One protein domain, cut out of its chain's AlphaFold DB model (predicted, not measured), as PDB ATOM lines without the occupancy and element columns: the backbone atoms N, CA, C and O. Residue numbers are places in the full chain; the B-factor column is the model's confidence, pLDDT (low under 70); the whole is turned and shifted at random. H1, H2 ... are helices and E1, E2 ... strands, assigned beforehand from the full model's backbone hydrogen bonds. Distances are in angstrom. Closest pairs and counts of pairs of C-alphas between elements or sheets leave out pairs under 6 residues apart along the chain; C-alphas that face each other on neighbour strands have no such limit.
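What this domain is: This is residues 185 to 279 of the 284 residues of the protein "IncF plasmid conjugative transfer protein TraN" of Salmonella enterica subsp. salamae (UniProt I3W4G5). A strongly twisted sheet of five strands makes the main wall, with H2 over one face towards the E1 and E2 side and the small H1 over the opposite face at E4. A ribbon of two strands, E3 and E6, lies near the E5 edge, and the unnamed stretches after E2 and after E6 run together to the end of the long axis away from the helices. The printed part has 95 residues with seven named strands and two named helices, in the order E1 E2 E3 E4 E5 E6 E7 H1 H2. The larger sheet has the order E1 - E2 - E7 - E4 - E5, all antiparallel; the class is mixed, helices and strands. The whole is compact, with a radius of gyration of the C-alphas of 13.5 A, yet elongated, spanning 39 by 23 by 21 A.

How they stand to each other: E1, residues 185 to 188, is an edge strand and forms a hairpin with E2, residues 191 to 197; N 186 and O 193 are 2.8 A apart, within hydrogen-bond range. E2 is antiparallel to E7, residues 252 to 258, at 157 degrees, with N 194 and O 255 at 2.9 A. E7 is antiparallel to E4, residues 220 to 224, with N 223 and O 256 at 2.9 A. E4 forms a hairpin with the other edge strand, E5, residues 227 to 231, with N 222 and O 229 at 2.8 A. E3, residues 208 to 211, is antiparallel to E6, residues 235 to 238, at 164 degrees, with N 209 and O 237 at 2.8 A. The closest C-alphas of E5 and E6 are those of Phe 229 and Ile 237, 7.7 A apart. H1, residues 259 to 262, is on the larger sheet at a height of 4.9 A, only just over E4, on which 3 of its 4 C-alphas fall; the closest C-alphas are those of Ser 220 and Ser 259, 3.9 A apart. H2, residues 267 to 277, is on the opposite face at a height of 8.6 A and lies over E2, running along the strands at 6 degrees to E2 on the local plane; it is only just not over E7, on which 2 of its C-alphas fall. The closest C-alphas of H2 and E2 are those of Phe 273 and Ile 192, 6.5 A apart. In H2 every O i to N i+4 pair is within hydrogen-bond range; H1 is too short for such a pair.

Where its parts are: E1 begins at C-alpha 185, (13.879, 24.587, 37.697). E2 is 19.9 A long and E7 19.8 A, from C-alpha 252 at (7.310, 31.882, 30.417). H2 is 15.6 A long and ends at C-alpha 277, (18.155, 19.781, 38.574).

The domain as a whole: The C-alphas farthest apart are those of Gly 202 and Thr 267, 39.0 A. The printed part has no cut. The link from E6 to E7, residues 239 to 251, is long; residues 246 to 247 pair antiparallel with residues 202 to 203. Residues 278 to 279 have pLDDT under 70.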
ATOM      1  N   PHE A 185      14.237  24.744  36.293       90.81
ATOM      2  CA  PHE A 185      13.879  24.587  37.697       90.81
ATOM      3  C   PHE A 185      14.616  25.626  38.536       90.81
ATOM      4  O   PHE A 185      15.818  25.834  38.389       90.81
ATOM      5  N   SER A 186      13.894  26.279  39.438       91.19
ATOM      6  CA  SER A 186      14.427  27.261  40.375       91.19
ATOM      7  C   SER A 186      13.718  27.178  41.732       91.19
ATOM      8  O   SER A 186      12.873  26.308  41.980       91.19
ATOM      9  N   ARG A 187      14.108  28.058  42.659       89.44
ATOM     10  CA  ARG A 187      13.590  28.098  44.031       89.44
ATOM     11  C   ARG A 187      13.009  29.466  44.347       89.44
ATOM     12  O   ARG A 187      13.637  30.485  44.082       89.44
ATOM     13  N   SER A 188      11.852  29.459  45.003       89.12
ATOM     14  CA  SER A 188      11.297  30.618  45.705       89.12
ATOM     15  C   SER A 188      11.152  30.249  47.181       89.12
ATOM     16  O   SER A 188      10.185  29.611  47.603       89.12
ATOM     17  N   GLY A 189      12.195  30.528  47.966       87.94
ATOM     18  CA  GLY A 189      12.308  30.023  49.335       87.94
ATOM     19  C   GLY A 189      12.269  28.489  49.380       87.94
ATOM     20  O   GLY A 189      13.137  27.822  48.817       87.94
ATOM     21  N   LYS A 190      11.256  27.926  50.054       87.81
ATOM     22  CA  LYS A 190      11.050  26.468  50.158       87.81
ATOM     23  C   LYS A 190      10.247  25.871  48.998       87.81
ATOM     24  O   LYS A 190      10.183  24.647  48.887       87.81
ATOM     25  N   GLN A 191       9.654  26.704  48.149       91.44
ATOM     26  CA  GLN A 191       8.842  26.277  47.016       91.44
ATOM     27  C   GLN A 191       9.723  26.001  45.796       91.44
ATOM     28  O   GLN A 191      10.668  26.739  45.502       91.44
ATOM     29  N   ILE A 192       9.421  24.913  45.094       92.12
ATOM     30  CA  ILE A 192      10.029  24.597  43.802       92.12
ATOM     31  C   ILE A 192       9.256  25.365  42.737       92.12
ATOM     32  O   ILE A 192       8.029  25.296  42.705       92.12
ATOM     33  N   VAL A 193       9.967  26.083  41.875       93.75
ATOM     34  CA  VAL A 193       9.392  26.763  40.715       93.75
ATOM     35  C   VAL A 193       9.937  26.074  39.476       93.75
ATOM     36  O   VAL A 193      11.140  25.847  39.376       93.75
ATOM     37  N   PHE A 194       9.064  25.719  38.547       92.69
ATOM     38  CA  PHE A 194       9.462  25.168  37.258       92.69
ATOM     39  C   PHE A 194       8.843  25.992  36.143       92.69
ATOM     40  O   PHE A 194       7.735  26.503  36.294       92.69
ATOM     41  N   SER A 195       9.552  26.150  35.033       93.12
ATOM     42  CA  SER A 195       9.054  26.936  33.916       93.12
ATOM     43  C   SER A 195       9.485  26.404  32.562       93.12
ATOM     44  O   SER A 195      10.533  25.774  32.407       93.12
ATOM     45  N   VAL A 196       8.656  26.686  31.566       93.88
ATOM     46  CA  VAL A 196       8.897  26.365  30.162       93.88
ATOM     47  C   VAL A 196       8.435  27.529  29.294       93.88
ATOM     48  O   VAL A 196       7.479  28.223  29.636       93.88
ATOM     49  N   ALA A 197       9.125  27.781  28.186       93.56
ATOM     50  CA  ALA A 197       8.722  28.818  27.246       93.56
ATOM     51  C   ALA A 197       7.642  28.287  26.294       93.56
ATOM     52  O   ALA A 197       7.772  27.189  25.748       93.56
ATOM     53  N   ALA A 198       6.593  29.078  26.071       91.94
ATOM     54  CA  ALA A 198       5.588  28.789  25.060       91.94
ATOM     55  C   ALA A 198       6.238  28.782  23.659       91.94
ATOM     56  O   ALA A 198       6.873  29.772  23.283       91.94
ATOM     57  N   PRO A 199       6.097  27.700  22.874       88.19
ATOM     58  CA  PRO A 199       6.783  27.569  21.588       88.19
ATOM     59  C   PRO A 199       6.192  28.480  20.504       88.19
ATOM     60  O   PRO A 199       6.912  28.923  19.611       88.19
ATOM     61  N   GLU A 200       4.895  28.777  20.591       89.56
ATOM     62  CA  GLU A 200       4.151  29.563  19.609       89.56
ATOM     63  C   GLU A 200       3.028  30.349  20.298       89.56
ATOM     64  O   GLU A 200       2.587  29.988  21.394       89.56
ATOM     65  N   ALA A 201       2.581  31.435  19.664       90.62
ATOM     66  CA  ALA A 201       1.402  32.166  20.113       90.62
ATOM     67  C   ALA A 201       0.118  31.423  19.707       90.62
ATOM     68  O   ALA A 201       0.058  30.822  18.634       90.62
ATOM     69  N   GLY A 202      -0.922  31.478  20.540       90.88
ATOM     70  CA  GLY A 202      -2.206  30.848  20.221       90.88
ATOM     71  C   GLY A 202      -3.065  30.525  21.436       90.88
ATOM     72  O   GLY A 202      -2.725  30.868  22.566       90.88
ATOM     73  N   ILE A 203      -4.193  29.856  21.193       90.81
ATOM     74  CA  ILE A 203      -5.118  29.400  22.236       90.81
ATOM     75  C   ILE A 203      -4.871  27.918  22.502       90.81
ATOM     76  O   ILE A 203      -4.771  27.111  21.579       90.81
ATOM     77  N   ILE A 204      -4.788  27.544  23.774       91.44
ATOM     78  CA  ILE A 204      -4.591  26.147  24.158       91.44
ATOM     79  C   ILE A 204      -5.910  25.382  24.042       91.44
ATOM     80  O   ILE A 204      -6.882  25.702  24.725       91.44
ATOM     81  N   HIS A 205      -5.923  24.330  23.225       91.75
ATOM     82  CA  HIS A 205      -7.066  23.419  23.100       91.75
ATOM     83  C   HIS A 205      -7.054  22.298  24.144       91.75
ATOM     84  O   HIS A 205      -8.095  21.929  24.678       91.75
ATOM     85  N   SER A 206      -5.878  21.751  24.433       91.81
ATOM     86  CA  SER A 206      -5.676  20.708  25.437       91.81
ATOM     87  C   SER A 206      -4.205  20.667  25.820       91.81
ATOM     88  O   SER A 206      -3.347  20.877  24.962       91.81
ATOM     89  N   ALA A 207      -3.904  20.351  27.075       92.94
ATOM     90  CA  ALA A 207      -2.534  20.151  27.527       92.94
ATOM     91  C   ALA A 207      -2.462  19.020  28.559       92.94
ATOM     92  O   ALA A 207      -3.395  18.794  29.332       92.94
ATOM     93  N   SER A 208      -1.333  18.321  28.578       93.81
ATOM     94  CA  SER A 208      -1.028  17.279  29.555       93.81
ATOM     95  C   SER A 208       0.429  17.379  29.978       93.81
ATOM     96  O   SER A 208       1.298  17.644  29.147       93.81
ATOM     97  N   LEU A 209       0.700  17.131  31.254       93.12
ATOM     98  CA  LEU A 209       2.042  17.074  31.813       93.12
ATOM     99  C   LEU A 209       2.384  15.624  32.140       93.12
ATOM    100  O   LEU A 209       1.732  15.014  32.982       93.12
ATOM    101  N   ASN A 210       3.421  15.091  31.502       91.75
ATOM    102  CA  ASN A 210       3.987  13.807  31.889       91.75
ATOM    103  C   ASN A 210       5.118  14.034  32.897       91.75
ATOM    104  O   ASN A 210       6.092  14.724  32.593       91.75
ATOM    105  N   VAL A 211       4.992  13.453  34.086       88.44
ATOM    106  CA  VAL A 211       6.003  13.515  35.141       88.44
ATOM    107  C   VAL A 211       6.677  12.161  35.231       88.44
ATOM    108  O   VAL A 211       6.032  11.138  35.439       88.44
ATOM    109  N   THR A 212       7.998  12.150  35.078       86.06
ATOM    110  CA  THR A 212       8.826  10.955  35.251       86.06
ATOM    111  C   THR A 212       9.892  11.248  36.296       86.06
ATOM    112  O   THR A 212      10.644  12.212  36.180       86.06
ATOM    113  N   THR A 213       9.936  10.427  37.338       82.19
ATOM    114  CA  THR A 213      10.817  10.555  38.494       82.19
ATOM    115  C   THR A 213      11.398   9.192  38.859       82.19
ATOM    116  O   THR A 213      10.769   8.151  38.678       82.19
ATOM    117  N   GLN A 214      12.615   9.192  39.396       82.69
ATOM    118  CA  GLN A 214      13.236   7.988  39.956       82.69
ATOM    119  C   GLN A 214      12.828   7.749  41.413       82.69
ATOM    120  O   GLN A 214      12.936   6.634  41.912       82.69
ATOM    121  N   ASN A 215      12.363   8.793  42.100       84.69
ATOM    122  CA  ASN A 215      12.086   8.769  43.529       84.69
ATOM    123  C   ASN A 215      10.682   9.285  43.836       84.69
ATOM    124  O   ASN A 215      10.081  10.035  43.063       84.69
ATOM    125  N   TYR A 216      10.189   8.912  45.013       86.69
ATOM    126  CA  TYR A 216       8.909   9.385  45.515       86.69
ATOM    127  C   TYR A 216       8.901  10.911  45.698       86.69
ATOM    128  O   TYR A 216       9.790  11.475  46.335       86.69
ATOM    129  N   LEU A 217       7.859  11.570  45.186       88.19
ATOM    130  CA  LEU A 217       7.656  13.022  45.244       88.19
ATOM    131  C   LEU A 217       6.870  13.468  46.486       88.19
ATOM    132  O   LEU A 217       6.423  14.609  46.549       88.19
ATOM    133  N   TRP A 218       6.710  12.604  47.493       89.25
ATOM    134  CA  TRP A 218       6.174  12.971  48.814       89.25
ATOM    135  C   TRP A 218       4.816  13.680  48.777       89.25
ATOM    136  O   TRP A 218       4.569  14.609  49.553       89.25
ATOM    137  N   ASN A 219       3.935  13.232  47.873       92.38
ATOM    138  CA  ASN A 219       2.610  13.813  47.652       92.38
ATOM    139  C   ASN A 219       2.688  15.343  47.472       92.38
ATOM    140  O   ASN A 219       1.994  16.103  48.151       92.38
ATOM    141  N   SER A 220       3.618  15.800  46.631       92.38
ATOM    142  CA  SER A 220       3.855  17.222  46.397       92.38
ATOM    143  C   SER A 220       2.669  17.844  45.682       92.38
ATOM    144  O   SER A 220       2.278  17.389  44.612       92.38
ATOM    145  N   ARG A 221       2.109  18.909  46.250       95.56
ATOM    146  CA  ARG A 221       1.047  19.672  45.604       95.56
ATOM    147  C   ARG A 221       1.677  20.662  44.639       95.56
ATOM    148  O   ARG A 221       2.478  21.498  45.059       95.56
ATOM    149  N   ALA A 222       1.300  20.560  43.373       94.75
ATOM    150  CA  ALA A 222       1.781  21.407  42.299       94.75
ATOM    151  C   ALA A 222       0.640  22.190  41.645       94.75
ATOM    152  O   ALA A 222      -0.511  21.754  41.636       94.75
ATOM    153  N   SER A 223       0.974  23.356  41.102       95.50
ATOM    154  CA  SER A 223       0.079  24.176  40.292       95.50
ATOM    155  C   SER A 223       0.781  24.566  39.003       95.50
ATOM    156  O   SER A 223       1.895  25.087  39.041       95.50
ATOM    157  N   PHE A 224       0.147  24.305  37.863       95.75
ATOM    158  CA  PHE A 224       0.657  24.658  36.545       95.75
ATOM    159  C   PHE A 224      -0.497  24.871  35.569       95.75
ATOM    160  O   PHE A 224      -1.448  24.094  35.565       95.75
ATOM    161  N   MET A 225      -0.418  25.928  34.754       93.88
ATOM    162  CA  MET A 225      -1.431  26.264  33.740       93.88
ATOM    163  C   MET A 225      -2.863  26.194  34.298       93.88
ATOM    164  O   MET A 225      -3.706  25.430  33.832       93.88
ATOM    165  N   ASN A 226      -3.086  26.937  35.387       93.81
ATOM    166  CA  ASN A 226      -4.356  27.017  36.113       93.81
ATOM    167  C   ASN A 226      -4.924  25.658  36.588       93.81
ATOM    168  O   ASN A 226      -6.110  25.531  36.877       93.81
ATOM    169  N   THR A 227      -4.076  24.632  36.681       94.50
ATOM    170  CA  THR A 227      -4.432  23.293  37.155       94.50
ATOM    171  C   THR A 227      -3.632  22.986  38.410       94.50
ATOM    172  O   THR A 227      -2.409  23.098  38.407       94.50
ATOM    173  N   THR A 228      -4.308  22.589  39.489       95.62
ATOM    174  CA  THR A 228      -3.661  22.121  40.725       95.62
ATOM    175  C   THR A 228      -3.815  20.612  40.848       95.62
ATOM    176  O   THR A 228      -4.912  20.092  40.666       95.62
ATOM    177  N   PHE A 229      -2.731  19.919  41.177       94.94
ATOM    178  CA  PHE A 229      -2.677  18.462  41.263       94.94
ATOM    179  C   PHE A 229      -1.629  18.021  42.285       94.94
ATOM    180  O   PHE A 229      -0.795  18.814  42.725       94.94
ATOM    181  N   ASN A 230      -1.672  16.747  42.661       94.75
ATOM    182  CA  ASN A 230      -0.707  16.158  43.575       94.75
ATOM    183  C   ASN A 230       0.187  15.162  42.838       94.75
ATOM    184  O   ASN A 230      -0.280  14.402  42.000       94.75
ATOM    185  N   LEU A 231       1.469  15.162  43.189       92.38
ATOM    186  CA  LEU A 231       2.500  14.327  42.599       92.38
ATOM    187  C   LEU A 231       3.043  13.355  43.641       92.38
ATOM    188  O   LEU A 231       3.657  13.749  44.636       92.38
ATOM    189  N   ALA A 232       2.821  12.071  43.391       90.38
ATOM    190  CA  ALA A 232       3.329  10.976  44.204       90.38
ATOM    191  C   ALA A 232       4.535  10.314  43.518       90.38
ATOM    192  O   ALA A 232       5.630  10.305  44.067       90.38
ATOM    193  N   TRP A 233       4.343   9.814  42.301       89.38
ATOM    194  CA  TRP A 233       5.346   9.112  41.496       89.38
ATOM    195  C   TRP A 233       5.261   9.597  40.042       89.38
ATOM    196  O   TRP A 233       4.907  10.752  39.803       89.38
ATOM    197  N   ASN A 234       5.579   8.721  39.087       89.62
ATOM    198  CA  ASN A 234       5.283   8.932  37.680       89.62
ATOM    199  C   ASN A 234       3.780   9.071  37.489       89.62
ATOM    200  O   ASN A 234       3.016   8.249  37.999       89.62
ATOM    201  N   ASP A 235       3.380  10.088  36.747       90.00
ATOM    202  CA  ASP A 235       1.977  10.336  36.469       90.00
ATOM    203  C   ASP A 235       1.829  11.142  35.178       90.00
ATOM    204  O   ASP A 235       2.737  11.869  34.766       90.00
ATOM    205  N   THR A 236       0.672  11.015  34.538       92.69
ATOM    206  CA  THR A 236       0.269  11.852  33.410       92.69
ATOM    207  C   THR A 236      -0.932  12.682  33.828       92.69
ATOM    208  O   THR A 236      -2.036  12.180  34.013       92.69
ATOM    209  N   ILE A 237      -0.709  13.986  33.945       93.94
ATOM    210  CA  ILE A 237      -1.671  14.927  34.490       93.94
ATOM    211  C   ILE A 237      -2.339  15.663  33.339       93.94
ATOM    212  O   ILE A 237      -1.680  16.372  32.577       93.94
ATOM    213  N   ALA A 238      -3.661  15.549  33.236       94.06
ATOM    214  CA  ALA A 238      -4.441  16.406  32.353       94.06
ATOM    215  C   ALA A 238      -4.478  17.835  32.917       94.06
ATOM    216  O   ALA A 238      -4.961  18.066  34.028       94.06
ATOM    217  N   LEU A 239      -3.995  18.812  32.149       94.38
ATOM    218  CA  LEU A 239      -3.988  20.224  32.535       94.38
ATOM    219  C   LEU A 239      -5.304  20.881  32.108       94.38
ATOM    220  O   LEU A 239      -5.334  21.738  31.229       94.38
ATOM    221  N   GLY A 240      -6.416  20.447  32.708       90.38
ATOM    222  CA  GLY A 240      -7.758  20.896  32.318       90.38
ATOM    223  C   GLY A 240      -7.947  22.417  32.386       90.38
ATOM    224  O   GLY A 240      -8.616  22.986  31.525       90.38
ATOM    225  N   GLY A 241      -7.293  23.083  33.345       90.31
ATOM    226  CA  GLY A 241      -7.321  24.540  33.500       90.31
ATOM    227  C   GLY A 241      -6.557  25.314  32.420       90.31
ATOM    228  O   GLY A 241      -6.714  26.529  32.329       90.31
ATOM    229  N   ALA A 242      -5.762  24.628  31.592       92.00
ATOM    230  CA  ALA A 242      -5.013  25.245  30.502       92.00
ATOM    231  C   ALA A 242      -5.898  25.606  29.303       92.00
ATOM    232  O   ALA A 242      -5.551  26.494  28.528       92.00
ATOM    233  N   THR A 243      -7.020  24.907  29.128       93.38
ATOM    234  CA  THR A 243      -7.903  25.071  27.969       93.38
ATOM    235  C   THR A 243      -8.443  26.498  27.900       93.38
ATOM    236  O   THR A 243      -8.987  27.010  28.875       93.38
ATOM    237  N   GLY A 244      -8.297  27.146  26.746       90.50
ATOM    238  CA  GLY A 244      -8.717  28.533  26.537       90.50
ATOM    239  C   GLY A 244      -7.705  29.587  26.998       90.50
ATOM    240  O   GLY A 244      -7.940  30.774  26.779       90.50
ATOM    241  N   MET A 245      -6.566  29.198  27.586       91.25
ATOM    242  CA  MET A 245      -5.476  30.143  27.838       91.25
ATOM    243  C   MET A 245      -4.921  30.679  26.515       91.25
ATOM    244  O   MET A 245      -4.648  29.908  25.593       91.25
ATOM    245  N   VAL A 246      -4.715  31.995  26.449       93.69
ATOM    246  CA  VAL A 246      -4.053  32.671  25.328       93.69
ATOM    247  C   VAL A 246      -2.565  32.790  25.641       93.69
ATOM    248  O   VAL A 246      -2.193  33.310  26.694       93.69
ATOM    249  N   LEU A 247      -1.728  32.301  24.732       92.50
ATOM    250  CA  LEU A 247      -0.276  32.323  24.834       92.50
ATOM    251  C   LEU A 247       0.335  33.319  23.859       92.50
ATOM    252  O   LEU A 247      -0.102  33.430  22.711       92.50
ATOM    253  N   THR A 248       1.410  33.971  24.290       94.69
ATOM    254  CA  THR A 248       2.344  34.657  23.395       94.69
ATOM    255  C   THR A 248       3.596  33.808  23.185       94.69
ATOM    256  O   THR A 248       4.016  33.043  24.056       94.69
ATOM    257  N   LYS A 249       4.210  33.915  22.003       91.69
ATOM    258  CA  LYS A 249       5.439  33.180  21.687       91.69
ATOM    259  C   LYS A 249       6.556  33.576  22.654       91.69
ATOM    260  O   LYS A 249       6.809  34.759  22.857       91.69
ATOM    261  N   GLY A 250       7.219  32.585  23.247       91.12
ATOM    262  CA  GLY A 250       8.273  32.789  24.241       91.12
ATOM    263  C   GLY A 250       7.774  33.132  25.648       91.12
ATOM    264  O   GLY A 250       8.597  33.318  26.543       91.12
ATOM    265  N   GLN A 251       6.457  33.190  25.883       93.00
ATOM    266  CA  GLN A 251       5.905  33.425  27.216       93.00
ATOM    267  C   GLN A 251       6.394  32.362  28.204       93.00
ATOM    268  O   GLN A 251       6.250  31.165  27.958       93.00
ATOM    269  N   ALA A 252       6.931  32.793  29.346       92.50
ATOM    270  CA  ALA A 252       7.310  31.882  30.417       92.50
ATOM    271  C   ALA A 252       6.054  31.338  31.115       92.50
ATOM    272  O   ALA A 252       5.351  32.058  31.826       92.50
ATOM    273  N   LEU A 253       5.782  30.054  30.913       93.50
ATOM    274  CA  LEU A 253       4.764  29.302  31.628       93.50
ATOM    275  C   LEU A 253       5.402  28.731  32.880       93.50
ATOM    276  O   LEU A 253       6.243  27.839  32.792       93.50
ATOM    277  N   SER A 254       5.003  29.247  34.036       94.00
ATOM    278  CA  SER A 254       5.572  28.850  35.320       94.00
ATOM    279  C   SER A 254       4.561  28.072  36.149       94.00
ATOM    280  O   SER A 254       3.375  28.398  36.190       94.00
ATOM    281  N   GLY A 255       5.057  27.047  36.825       94.12
ATOM    282  CA  GLY A 255       4.345  26.290  37.833       94.12
ATOM    283  C   GLY A 255       5.134  26.239  39.127       94.12
ATOM    284  O   GLY A 255       6.326  26.555  39.184       94.12
ATOM    285  N   THR A 256       4.447  25.859  40.192       95.00
ATOM    286  CA  THR A 256       5.038  25.736  41.519       95.00
ATOM    287  C   THR A 256       4.719  24.383  42.116       95.00
ATOM    288  O   THR A 256       3.717  23.767  41.764       95.00
ATOM    289  N   SER A 257       5.581  23.897  43.005       93.50
ATOM    290  CA  SER A 257       5.392  22.633  43.710       93.50
ATOM    291  C   SER A 257       5.922  22.707  45.139       93.50
ATOM    292  O   SER A 257       6.959  23.328  45.397       93.50
ATOM    293  N   CYS A 258       5.193  22.071  46.059       93.94
ATOM    294  CA  CYS A 258       5.570  21.918  47.457       93.94
ATOM    295  C   CYS A 258       5.211  20.535  48.005       93.94
ATOM    296  O   CYS A 258       4.070  20.078  47.903       93.94
ATOM    297  N   SER A 259       6.179  19.915  48.672       92.19
ATOM    298  CA  SER A 259       6.072  18.618  49.343       92.19
ATOM    299  C   SER A 259       5.040  18.602  50.472       92.19
ATOM    300  O   SER A 259       4.662  19.647  51.019       92.19
ATOM    301  N   GLY A 260       4.576  17.395  50.818       87.62
ATOM    302  CA  GLY A 260       3.657  17.188  51.933       87.62
ATOM    303  C   GLY A 260       2.308  17.861  51.701       87.62
ATOM    304  O   GLY A 260       1.829  18.589  52.561       87.62
ATOM    305  N   ASN A 261       1.720  17.671  50.517       91.75
ATOM    306  CA  ASN A 261       0.437  18.259  50.124       91.75
ATOM    307  C   ASN A 261       0.412  19.804  50.173       91.75
ATOM    308  O   ASN A 261      -0.609  20.419  50.490       91.75
ATOM    309  N   GLY A 262       1.540  20.443  49.850       90.44
ATOM    310  CA  GLY A 262       1.656  21.901  49.776       90.44
ATOM    311  C   GLY A 262       2.234  22.572  51.023       90.44
ATOM    312  O   GLY A 262       2.294  23.795  51.065       90.44
ATOM    313  N   SER A 263       2.680  21.811  52.027       90.06
ATOM    314  CA  SER A 263       3.266  22.373  53.255       90.06
ATOM    315  C   SER A 263       4.683  22.940  53.086       90.06
ATOM    316  O   SER A 263       5.134  23.677  53.959       90.06
ATOM    317  N   CYS A 264       5.388  22.617  51.996       89.06
ATOM    318  CA  CYS A 264       6.749  23.098  51.712       89.06
ATOM    319  C   CYS A 264       7.706  22.844  52.903       89.06
ATOM    320  O   CYS A 264       8.272  23.772  53.492       89.06
ATOM    321  N   THR A 265       7.851  21.578  53.308       85.44
ATOM    322  CA  THR A 265       8.613  21.153  54.501       85.44
ATOM    323  C   THR A 265      10.093  21.578  54.511       85.44
ATOM    324  O   THR A 265      10.730  21.604  55.564       85.44
ATOM    325  N   GLY A 266      10.653  21.979  53.370       82.94
ATOM    326  CA  GLY A 266      12.014  22.478  53.202       82.94
ATOM    327  C   GLY A 266      12.992  21.358  52.874       82.94
ATOM    328  O   GLY A 266      13.507  21.313  51.762       82.94
ATOM    329  N   THR A 267      13.231  20.438  53.812       84.81
ATOM    330  CA  THR A 267      14.193  19.335  53.622       84.81
ATOM    331  C   THR A 267      13.771  18.391  52.493       84.81
ATOM    332  O   THR A 267      14.595  18.028  51.650       84.81
ATOM    333  N   LEU A 268      12.484  18.032  52.429       86.06
ATOM    334  CA  LEU A 268      11.969  17.195  51.340       86.06
ATOM    335  C   LEU A 268      11.963  17.967  50.017       86.06
ATOM    336  O   LEU A 268      12.385  17.425  49.001       86.06
ATOM    337  N   ASP A 269      11.582  19.248  50.030       87.69
ATOM    338  CA  ASP A 269      11.591  20.086  48.823       87.69
ATOM    339  C   ASP A 269      13.000  20.256  48.247       87.69
ATOM    340  O   ASP A 269      13.165  20.265  47.033       87.69
ATOM    341  N   ASN A 270      14.028  20.348  49.096       86.31
ATOM    342  CA  ASN A 270      15.423  20.383  48.651       86.31
ATOM    343  C   ASN A 270      15.833  19.063  47.988       86.31
ATOM    344  O   ASN A 270      16.500  19.075  46.959       86.31
ATOM    345  N   THR A 271      15.408  17.930  48.551       85.50
ATOM    346  CA  THR A 271      15.693  16.603  47.983       85.50
ATOM    347  C   THR A 271      15.051  16.454  46.606       85.50
ATOM    348  O   THR A 271      15.722  16.076  45.649       85.50
ATOM    349  N   ILE A 272      13.773  16.820  46.490       86.00
ATOM    350  CA  ILE A 272      13.021  16.773  45.232       86.00
ATOM    351  C   ILE A 272      13.621  17.745  44.202       86.00
ATOM    352  O   ILE A 272      13.826  17.382  43.048       86.00
ATOM    353  N   PHE A 273      13.959  18.971  44.611       87.56
ATOM    354  CA  PHE A 273      14.581  19.957  43.724       87.56
ATOM    355  C   PHE A 273      15.917  19.469  43.155       87.56
ATOM    356  O   PHE A 273      16.141  19.553  41.949       87.56
ATOM    357  N   ASN A 274      16.782  18.915  44.006       83.19
ATOM    358  CA  ASN A 274      18.078  18.396  43.580       83.19
ATOM    359  C   ASN A 274      17.936  17.224  42.599       83.19
ATOM    360  O   ASN A 274      18.779  17.070  41.723       83.19
ATOM    361  N   GLN A 275      16.869  16.428  42.705       79.62
ATOM    362  CA  GLN A 275      16.573  15.372  41.733       79.62
ATOM    363  C   GLN A 275      16.159  15.938  40.371       79.62
ATOM    364  O   GLN A 275      16.574  15.403  39.347       79.62
ATOM    365  N   PHE A 276      15.385  17.028  40.346       79.38
ATOM    366  CA  PHE A 276      14.972  17.666  39.092       79.38
ATOM    367  C   PHE A 276      16.106  18.417  38.390       79.38
ATOM    368  O   PHE A 276      16.191  18.383  37.166       79.38
ATOM    369  N   VAL A 277      16.998  19.066  39.143       78.56
ATOM    370  CA  VAL A 277      18.155  19.781  38.574       78.56
ATOM    371  C   VAL A 277      19.317  18.833  38.256       78.56
ATOM    372  O   VAL A 277      20.097  19.091  37.344       78.56
ATOM    373  N   GLY A 278      19.455  17.740  39.007       65.31
ATOM    374  CA  GLY A 278      20.654  16.899  39.033       65.31
ATOM    375  C   GLY A 278      20.627  15.646  38.160       65.31
ATOM    376  O   GLY A 278      21.407  14.734  38.418       65.31
ATOM    377  N   GLY A 279      19.746  15.533  37.167       51.41
ATOM    378  CA  GLY A 279      19.604  14.299  36.390       51.41
ATOM    379  C   GLY A 279      20.783  13.957  35.461       51.41
ATOM    380  O   GLY A 279      20.608  14.146  34.268       51.41
TER     381      GLY A 279